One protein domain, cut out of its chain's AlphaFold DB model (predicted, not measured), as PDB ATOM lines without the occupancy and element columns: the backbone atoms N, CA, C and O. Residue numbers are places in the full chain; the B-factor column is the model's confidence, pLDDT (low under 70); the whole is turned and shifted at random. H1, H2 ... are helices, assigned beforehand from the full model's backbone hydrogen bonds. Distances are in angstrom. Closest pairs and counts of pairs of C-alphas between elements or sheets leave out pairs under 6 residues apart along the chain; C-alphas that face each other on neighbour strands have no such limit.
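This is residues 46 to 102 of the 180 residues of the protein "Molecular chaperone DnaJ" of Spirulina sp. SIO3F2 (UniProt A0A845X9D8). What is the shape? H4 and H1 lie side by side, running the same way, and to one side of this pair H2 and H3 make a corner, with H2 toward H1 and H3 near H4. What makes it? The all-helix printed part has 57 residues, with H1, H2, H3, H4 in chain order. It is compact, radius of gyration of the C-alphas 10.6 A, and spans 30 by 23 by 20 A.

Where is the longest helix? H4, residues 85 to 95, runs 15.5 A to C-alpha 95 at (66.204, 77.290, 44.085). The others? H1, residues 46 to 55, runs 14.3 A from C-alpha 46 at (74.662, 90.897, 41.163); H2 is residues 61 to 66, H3 residues 68 to 74.

What touches H4? H1 does, the same way at a shallow tilt of 28 degrees; their closest C-alphas, Leu 48 and Trp 88, are 6.1 A apart. And H2? It is about perpendicular to H3, at 79 degrees. The backbones? Every O i to N i+4 pair in H1, H2, H3 and H4 is within hydrogen-bond range.

How large? The farthest C-alphas, Gly 68 and Asp 101, are 30.3 A apart. Any cut? The printed part has no cut, and no printed residue is under 70 in pLDDT.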
ATOM      1  N   GLN A  46      74.658  91.184  42.593       94.25
ATOM      2  CA  GLN A  46      74.662  90.897  41.163       94.25
ATOM      3  C   GLN A  46      74.863  89.405  40.888       94.25
ATOM      4  O   GLN A  46      74.128  88.847  40.081       94.25
ATOM      5  N   ALA A  47      75.775  88.742  41.609       93.69
ATOM      6  CA  ALA A  47      75.981  87.301  41.478       93.69
ATOM      7  C   ALA A  47      74.732  86.502  41.887       93.69
ATOM      8  O   ALA A  47      74.332  85.581  41.178       93.69
ATOM      9  N   LEU A  48      74.059  86.903  42.975       95.25
ATOM     10  CA  LEU A  48      72.794  86.286  43.398       95.25
ATOM     11  C   LEU A  48      71.708  86.401  42.321       95.25
ATOM     12  O   LEU A  48      71.001  85.433  42.050       95.25
ATOM     13  N   LYS A  49      71.575  87.586  41.711       95.50
ATOM     14  CA  LYS A  49      70.631  87.826  40.613       95.50
ATOM     15  C   LYS A  49      70.961  86.958  39.406       95.50
ATOM     16  O   LYS A  49      70.076  86.279  38.905       95.50
ATOM     17  N   GLN A  50      72.222  86.967  38.979       96.06
ATOM     18  CA  GLN A  50      72.658  86.254  37.785       96.06
ATOM     19  C   GLN A  50      72.428  84.748  37.901       96.06
ATOM     20  O   GLN A  50      71.930  84.138  36.963       96.06
ATOM     21  N   ALA A  51      72.723  84.166  39.063       94.88
ATOM     22  CA  ALA A  51      72.496  82.746  39.284       94.88
ATOM     23  C   ALA A  51      71.001  82.384  39.208       94.88
ATOM     24  O   ALA A  51      70.640  81.376  38.614       94.88
ATOM     25  N   LEU A  52      70.112  83.233  39.741       95.00
ATOM     26  CA  LEU A  52      68.661  83.025  39.620       95.00
ATOM     27  C   LEU A  52      68.163  83.221  38.191       95.00
ATOM     28  O   LEU A  52      67.266  82.518  37.748       95.00
ATOM     29  N   TYR A  53      68.718  84.182  37.466       96.88
ATOM     30  CA  TYR A  53      68.382  84.392  36.063       96.88
ATOM     31  C   TYR A  53      68.737  83.175  35.216       96.88
ATOM     32  O   TYR A  53      67.917  82.741  34.416       96.88
ATOM     33  N   GLN A  54      69.904  82.583  35.461       96.19
ATOM     34  CA  GLN A  54      70.324  81.344  34.813       96.19
ATOM     35  C   GLN A  54      69.413  80.166  35.175       96.19
ATOM     36  O   GLN A  54      68.947  79.487  34.272       96.19
ATOM     37  N   GLU A  55      69.100  79.975  36.461       95.12
ATOM     38  CA  GLU A  55      68.221  78.890  36.935       95.12
ATOM     39  C   GLU A  55      66.821  78.930  36.298       95.12
ATOM     40  O   GLU A  55      66.212  77.895  36.051       95.12
ATOM     41  N   PHE A  56      66.300  80.130  36.028       95.56
ATOM     42  CA  PHE A  56      64.966  80.324  35.450       95.56
ATOM     43  C   PHE A  56      64.981  80.678  33.957       95.56
ATOM     44  O   PHE A  56      63.922  81.012  33.422       95.56
ATOM     45  N   GLU A  57      66.147  80.633  33.308       95.94
ATOM     46  CA  GLU A  57      66.340  80.955  31.886       95.94
ATOM     47  C   GLU A  57      65.765  82.329  31.482       95.94
ATOM     48  O   GLU A  57      65.104  82.495  30.459       95.94
ATOM     49  N   VAL A  58      66.001  83.346  32.313       96.62
ATOM     50  CA  VAL A  58      65.564  84.737  32.091       96.62
ATOM     51  C   VAL A  58      66.751  85.692  32.107       96.62
ATOM     52  O   VAL A  58      67.808  85.369  32.633       96.62
ATOM     53  N   SER A  59      66.585  86.906  31.586       94.44
ATOM     54  CA  SER A  59      67.687  87.878  31.477       94.44
ATOM     55  C   SER A  59      67.703  88.924  32.593       94.44
ATOM     56  O   SER A  59      68.722  89.567  32.847       94.44
ATOM     57  N   ASN A  60      66.565  89.168  33.247       95.56
ATOM     58  CA  ASN A  60      66.429  90.260  34.209       95.56
ATOM     59  C   ASN A  60      65.286  90.034  35.216       95.56
ATOM     60  O   ASN A  60      64.477  89.115  35.108       95.56
ATOM     61  N   THR A  61      65.193  90.920  36.216       94.69
ATOM     62  CA  THR A  61      64.170  90.829  37.272       94.69
ATOM     63  C   THR A  61      62.747  90.959  36.716       94.69
ATOM     64  O   THR A  61      61.824  90.378  37.284       94.69
ATOM     65  N   ALA A  62      62.538  91.735  35.649       95.56
ATOM     66  CA  ALA A  62      61.204  91.929  35.085       95.56
ATOM     67  C   ALA A  62      60.693  90.639  34.428       95.56
ATOM     68  O   ALA A  62      59.546  90.256  34.655       95.56
ATOM     69  N   GLU A  63      61.554  89.942  33.690       96.44
ATOM     70  CA  GLU A  63      61.270  88.622  33.123       96.44
ATOM     71  C   GLU A  63      61.087  87.564  34.208       96.44
ATOM     72  O   GLU A  63      60.093  86.844  34.176       96.44
ATOM     73  N   LEU A  64      61.948  87.536  35.234       95.44
ATOM     74  CA  LEU A  64      61.804  86.611  36.365       95.44
ATOM     75  C   LEU A  64      60.425  86.730  37.029       95.44
ATOM     76  O   LEU A  64      59.776  85.733  37.325       95.44
ATOM     77  N   ARG A  65      59.935  87.962  37.229       92.19
ATOM     78  CA  ARG A  65      58.604  88.209  37.809       92.19
ATOM     79  C   ARG A  65      57.458  87.761  36.907       92.19
ATOM     80  O   ARG A  65      56.384  87.461  37.421       92.19
ATOM     81  N   LYS A  66      57.652  87.770  35.588       94.50
ATOM     82  CA  LYS A  66      56.651  87.329  34.605       94.50
ATOM     83  C   LYS A  66      56.702  85.822  34.361       94.50
ATOM     84  O   LYS A  66      55.689  85.261  33.958       94.50
ATOM     85  N   ASN A  67      57.839  85.180  34.631       95.38
ATOM     86  CA  ASN A  67      58.037  83.750  34.452       95.38
ATOM     87  C   ASN A  67      56.995  82.957  35.267       95.38
ATOM     88  O   ASN A  67      56.914  83.055  36.496       95.38
ATOM     89  N   GLY A  68      56.157  82.195  34.558       92.94
ATOM     90  CA  GLY A  68      55.053  81.445  35.157       92.94
ATOM     91  C   GLY A  68      55.527  80.352  36.110       92.94
ATOM     92  O   GLY A  68      54.914  80.152  37.156       92.94
ATOM     93  N   PHE A  69      56.654  79.709  35.800       92.31
ATOM     94  CA  PHE A  69      57.254  78.684  36.647       92.31
ATOM     95  C   PHE A  69      57.771  79.283  37.957       92.31
ATOM     96  O   PHE A  69      57.405  78.817  39.035       92.31
ATOM     97  N   PHE A  70      58.506  80.397  37.888       94.50
ATOM     98  CA  PHE A  70      58.944  81.137  39.074       94.50
ATOM     99  C   PHE A  70      57.756  81.553  39.949       94.50
ATOM    100  O   PHE A  70      57.751  81.303  41.155       94.50
ATOM    101  N   ARG A  71      56.709  82.145  39.359       93.25
ATOM    102  CA  ARG A  71      55.488  82.524  40.093       93.25
ATOM    103  C   ARG A  71      54.803  81.315  40.726       93.25
ATOM    104  O   ARG A  71      54.381  81.395  41.876       93.25
ATOM    105  N   GLY A  72      54.724  80.208  39.994       92.31
ATOM    106  CA  GLY A  72      54.145  78.953  40.461       92.31
ATOM    107  C   GLY A  72      54.919  78.330  41.620       92.31
ATOM    108  O   GLY A  72      54.302  77.801  42.530       92.31
ATOM    109  N   LEU A  73      56.248  78.438  41.648       90.88
ATOM    110  CA  LEU A  73      57.064  77.932  42.759       90.88
ATOM    111  C   LEU A  73      57.092  78.864  43.974       90.88
ATOM    112  O   LEU A  73      57.380  78.426  45.087       90.88
ATOM    113  N   THR A  74      56.817  80.151  43.768       92.62
ATOM    114  CA  THR A  74      56.934  81.184  44.803       92.62
ATOM    115  C   THR A  74      55.596  81.656  45.376       92.62
ATOM    116  O   THR A  74      55.589  82.442  46.325       92.62
ATOM    117  N   PHE A  75      54.464  81.157  44.867       88.12
ATOM    118  CA  PHE A  75      53.119  81.621  45.238       88.12
ATOM    119  C   PHE A  75      52.829  81.579  46.749       88.12
ATOM    120  O   PHE A  75      52.147  82.458  47.271       88.12
ATOM    121  N   ASN A  76      53.367  80.585  47.462       88.31
ATOM    122  CA  ASN A  76      53.155  80.374  48.897       88.31
ATOM    123  C   ASN A  76      54.316  80.880  49.771       88.31
ATOM    124  O   ASN A  76      54.324  80.670  50.981       88.31
ATOM    125  N   MET A  77      55.306  81.553  49.185       88.06
ATOM    126  CA  MET A  77      56.498  82.011  49.904       88.06
ATOM    127  C   MET A  77      56.332  83.408  50.528       88.06
ATOM    128  O   MET A  77      57.256  83.919  51.170       88.06
ATOM    129  N   GLY A  78      55.158  84.020  50.379       85.69
ATOM    130  CA  GLY A  78      54.883  85.386  50.810       85.69
ATOM    131  C   GLY A  78      55.387  86.433  49.811       85.69
ATOM    132  O   GLY A  78      55.812  86.117  48.701       85.69
ATOM    133  N   LYS A  79      55.312  87.710  50.197       87.38
ATOM    134  CA  LYS A  79      55.717  88.824  49.329       87.38
ATOM    135  C   LYS A  79      57.240  88.955  49.283       87.38
ATOM    136  O   LYS A  79      57.911  88.861  50.309       87.38
ATOM    137  N   PHE A  80      57.768  89.235  48.096       89.94
ATOM    138  CA  PHE A  80      59.187  89.506  47.879       89.94
ATOM    139  C   PHE A  80      59.410  90.980  47.580       89.94
ATOM    140  O   PHE A  80      58.769  91.539  46.690       89.94
ATOM    141  N   ASP A  81      60.380  91.585  48.260       92.50
ATOM    142  CA  ASP A  81      60.885  92.903  47.894       92.50
ATOM    143  C   ASP A  81      62.287  92.765  47.295       92.50
ATOM    144  O   ASP A  81      63.294  92.617  47.990       92.50
ATOM    145  N   PHE A  82      62.341  92.791  45.965       91.94
ATOM    146  CA  PHE A  82      63.559  92.593  45.178       91.94
ATOM    147  C   PHE A  82      64.574  93.744  45.289       91.94
ATOM    148  O   PHE A  82      65.658  93.651  44.705       91.94
ATOM    149  N   ARG A  83      64.266  94.820  46.026       91.88
ATOM    150  CA  ARG A  83      65.249  95.859  46.367       91.88
ATOM    151  C   ARG A  83      66.241  95.364  47.415       91.88
ATOM    152  O   ARG A  83      67.389  95.794  47.415       91.88
ATOM    153  N   PHE A  84      65.838  94.419  48.266       93.75
ATOM    154  CA  PHE A  84      66.672  93.941  49.365       93.75
ATOM    155  C   PHE A  84      67.492  92.708  48.992       93.75
ATOM    156  O   PHE A  84      66.970  91.731  48.454       93.75
ATOM    157  N   LYS A  85      68.778  92.705  49.370       93.31
ATOM    158  CA  LYS A  85      69.683  91.553  49.201       93.31
ATOM    159  C   LYS A  85      69.136  90.280  49.867       93.31
ATOM    160  O   LYS A  85      69.288  89.196  49.312       93.31
ATOM    161  N   ASN A  86      68.440  90.411  50.998       91.75
ATOM    162  CA  ASN A  86      67.861  89.278  51.731       91.75
ATOM    163  C   ASN A  86      66.804  88.512  50.926       91.75
ATOM    164  O   ASN A  86      66.748  87.288  51.010       91.75
ATOM    165  N   THR A  87      66.021  89.204  50.092       93.62
ATOM    166  CA  THR A  87      65.088  88.563  49.156       93.62
ATOM    167  C   THR A  87      65.832  87.648  48.190       93.62
ATOM    168  O   THR A  87      65.456  86.494  48.012       93.62
ATOM    169  N   TRP A  88      66.936  88.135  47.620       95.12
ATOM    170  CA  TRP A  88      67.761  87.366  46.692       95.12
ATOM    171  C   TRP A  88      68.455  86.191  47.373       95.12
ATOM    172  O   TRP A  88      68.425  85.093  46.828       95.12
ATOM    173  N   LYS A  89      68.994  86.381  48.587       94.12
ATOM    174  CA  LYS A  89      69.524  85.274  49.397       94.12
ATOM    175  C   LYS A  89      68.447  84.207  49.625       94.12
ATOM    176  O   LYS A  89      68.684  83.041  49.345       94.12
ATOM    177  N   ARG A  90      67.239  84.591  50.052       93.00
ATOM    178  CA  ARG A  90      66.131  83.649  50.300       93.00
ATOM    179  C   ARG A  90      65.744  82.847  49.054       93.00
ATOM    180  O   ARG A  90      65.518  81.646  49.159       93.00
ATOM    181  N   LEU A  91      65.681  83.497  47.892       93.94
ATOM    182  CA  LEU A  91      65.409  82.830  46.616       93.94
ATOM    183  C   LEU A  91      66.557  81.896  46.214       93.94
ATOM    184  O   LEU A  91      66.308  80.759  45.827       93.94
ATOM    185  N   TYR A  92      67.805  82.335  46.385       94.50
ATOM    186  CA  TYR A  92      68.988  81.519  46.117       94.50
ATOM    187  C   TYR A  92      68.985  80.233  46.951       94.50
ATOM    188  O   TYR A  92      69.132  79.145  46.403       94.50
ATOM    189  N   ARG A  93      68.716  80.339  48.261       93.56
ATOM    190  CA  ARG A  93      68.612  79.179  49.162       93.56
ATOM    191  C   ARG A  93      67.539  78.185  48.736       93.56
ATOM    192  O   ARG A  93      67.686  76.986  48.950       93.56
ATOM    193  N   LYS A  94      66.444  78.691  48.162       91.56
ATOM    194  CA  LYS A  94      65.301  77.876  47.756       91.56
ATOM    195  C   LYS A  94      65.539  77.133  46.443       91.56
ATOM    196  O   LYS A  94      65.103  75.989  46.344       91.56
ATOM    197  N   PHE A  95      66.151  77.791  45.462       91.81
ATOM    198  CA  PHE A  95      66.204  77.290  44.085       91.81
ATOM    199  C   PHE A  95      67.583  76.812  43.650       91.81
ATOM    200  O   PHE A  95      67.664  75.884  42.865       91.81
ATOM    201  N   ILE A  96      68.655  77.393  44.188       91.56
ATOM    202  CA  ILE A  96      70.017  77.114  43.721       91.56
ATOM    203  C   ILE A  96      70.760  76.242  44.730       91.56
ATOM    204  O   ILE A  96      71.304  75.197  44.386       91.56
ATOM    205  N   GLY A  97      70.784  76.646  46.002       89.62
ATOM    206  CA  GLY A  97      71.432  75.859  47.047       89.62
ATOM    207  C   GLY A  97      72.068  76.696  48.145       89.62
ATOM    208  O   GLY A  97      71.588  77.774  48.483       89.62
ATOM    209  N   ILE A  98      73.140  76.165  48.737       87.50
ATOM    210  CA  ILE A  98      73.800  76.773  49.899       87.50
ATOM    211  C   ILE A  98      74.674  77.933  49.441       87.50
ATOM    212  O   ILE A  98      75.493  77.788  48.527       87.50
ATOM    213  N   LEU A  99      74.499  79.083  50.088       88.44
ATOM    214  CA  LEU A  99      75.362  80.233  49.871       88.44
ATOM    215  C   LEU A  99      76.804  79.890  50.281       88.44
ATOM    216  O   LEU A  99      76.992  79.240  51.305       88.44
ATOM    217  N   PRO A 100      77.831  80.290  49.511       85.50
ATOM    218  CA  PRO A 100      79.222  79.968  49.828       85.50
ATOM    219  C   PRO A 100      79.631  80.359  51.251       85.50
ATOM    220  O   PRO A 100      80.243  79.548  51.931       85.50
ATOM    221  N   ASP A 101      79.220  81.547  51.703       83.50
ATOM    222  CA  ASP A 101      79.456  82.083  53.051       83.50
ATOM    223  C   ASP A 101      78.684  81.349  54.160       83.50
ATOM    224  O   ASP A 101      78.907  81.601  55.338       83.50
ATOM    225  N   GLU A 102      77.763  80.459  53.798       84.69
ATOM    226  CA  GLU A 102      76.930  79.679  54.722       84.69
ATOM    227  C   GLU A 102      77.278  78.182  54.666       84.69
ATOM    228  O   GLU A 102      76.631  77.361  55.318       84.69
TER     229      GLU A 102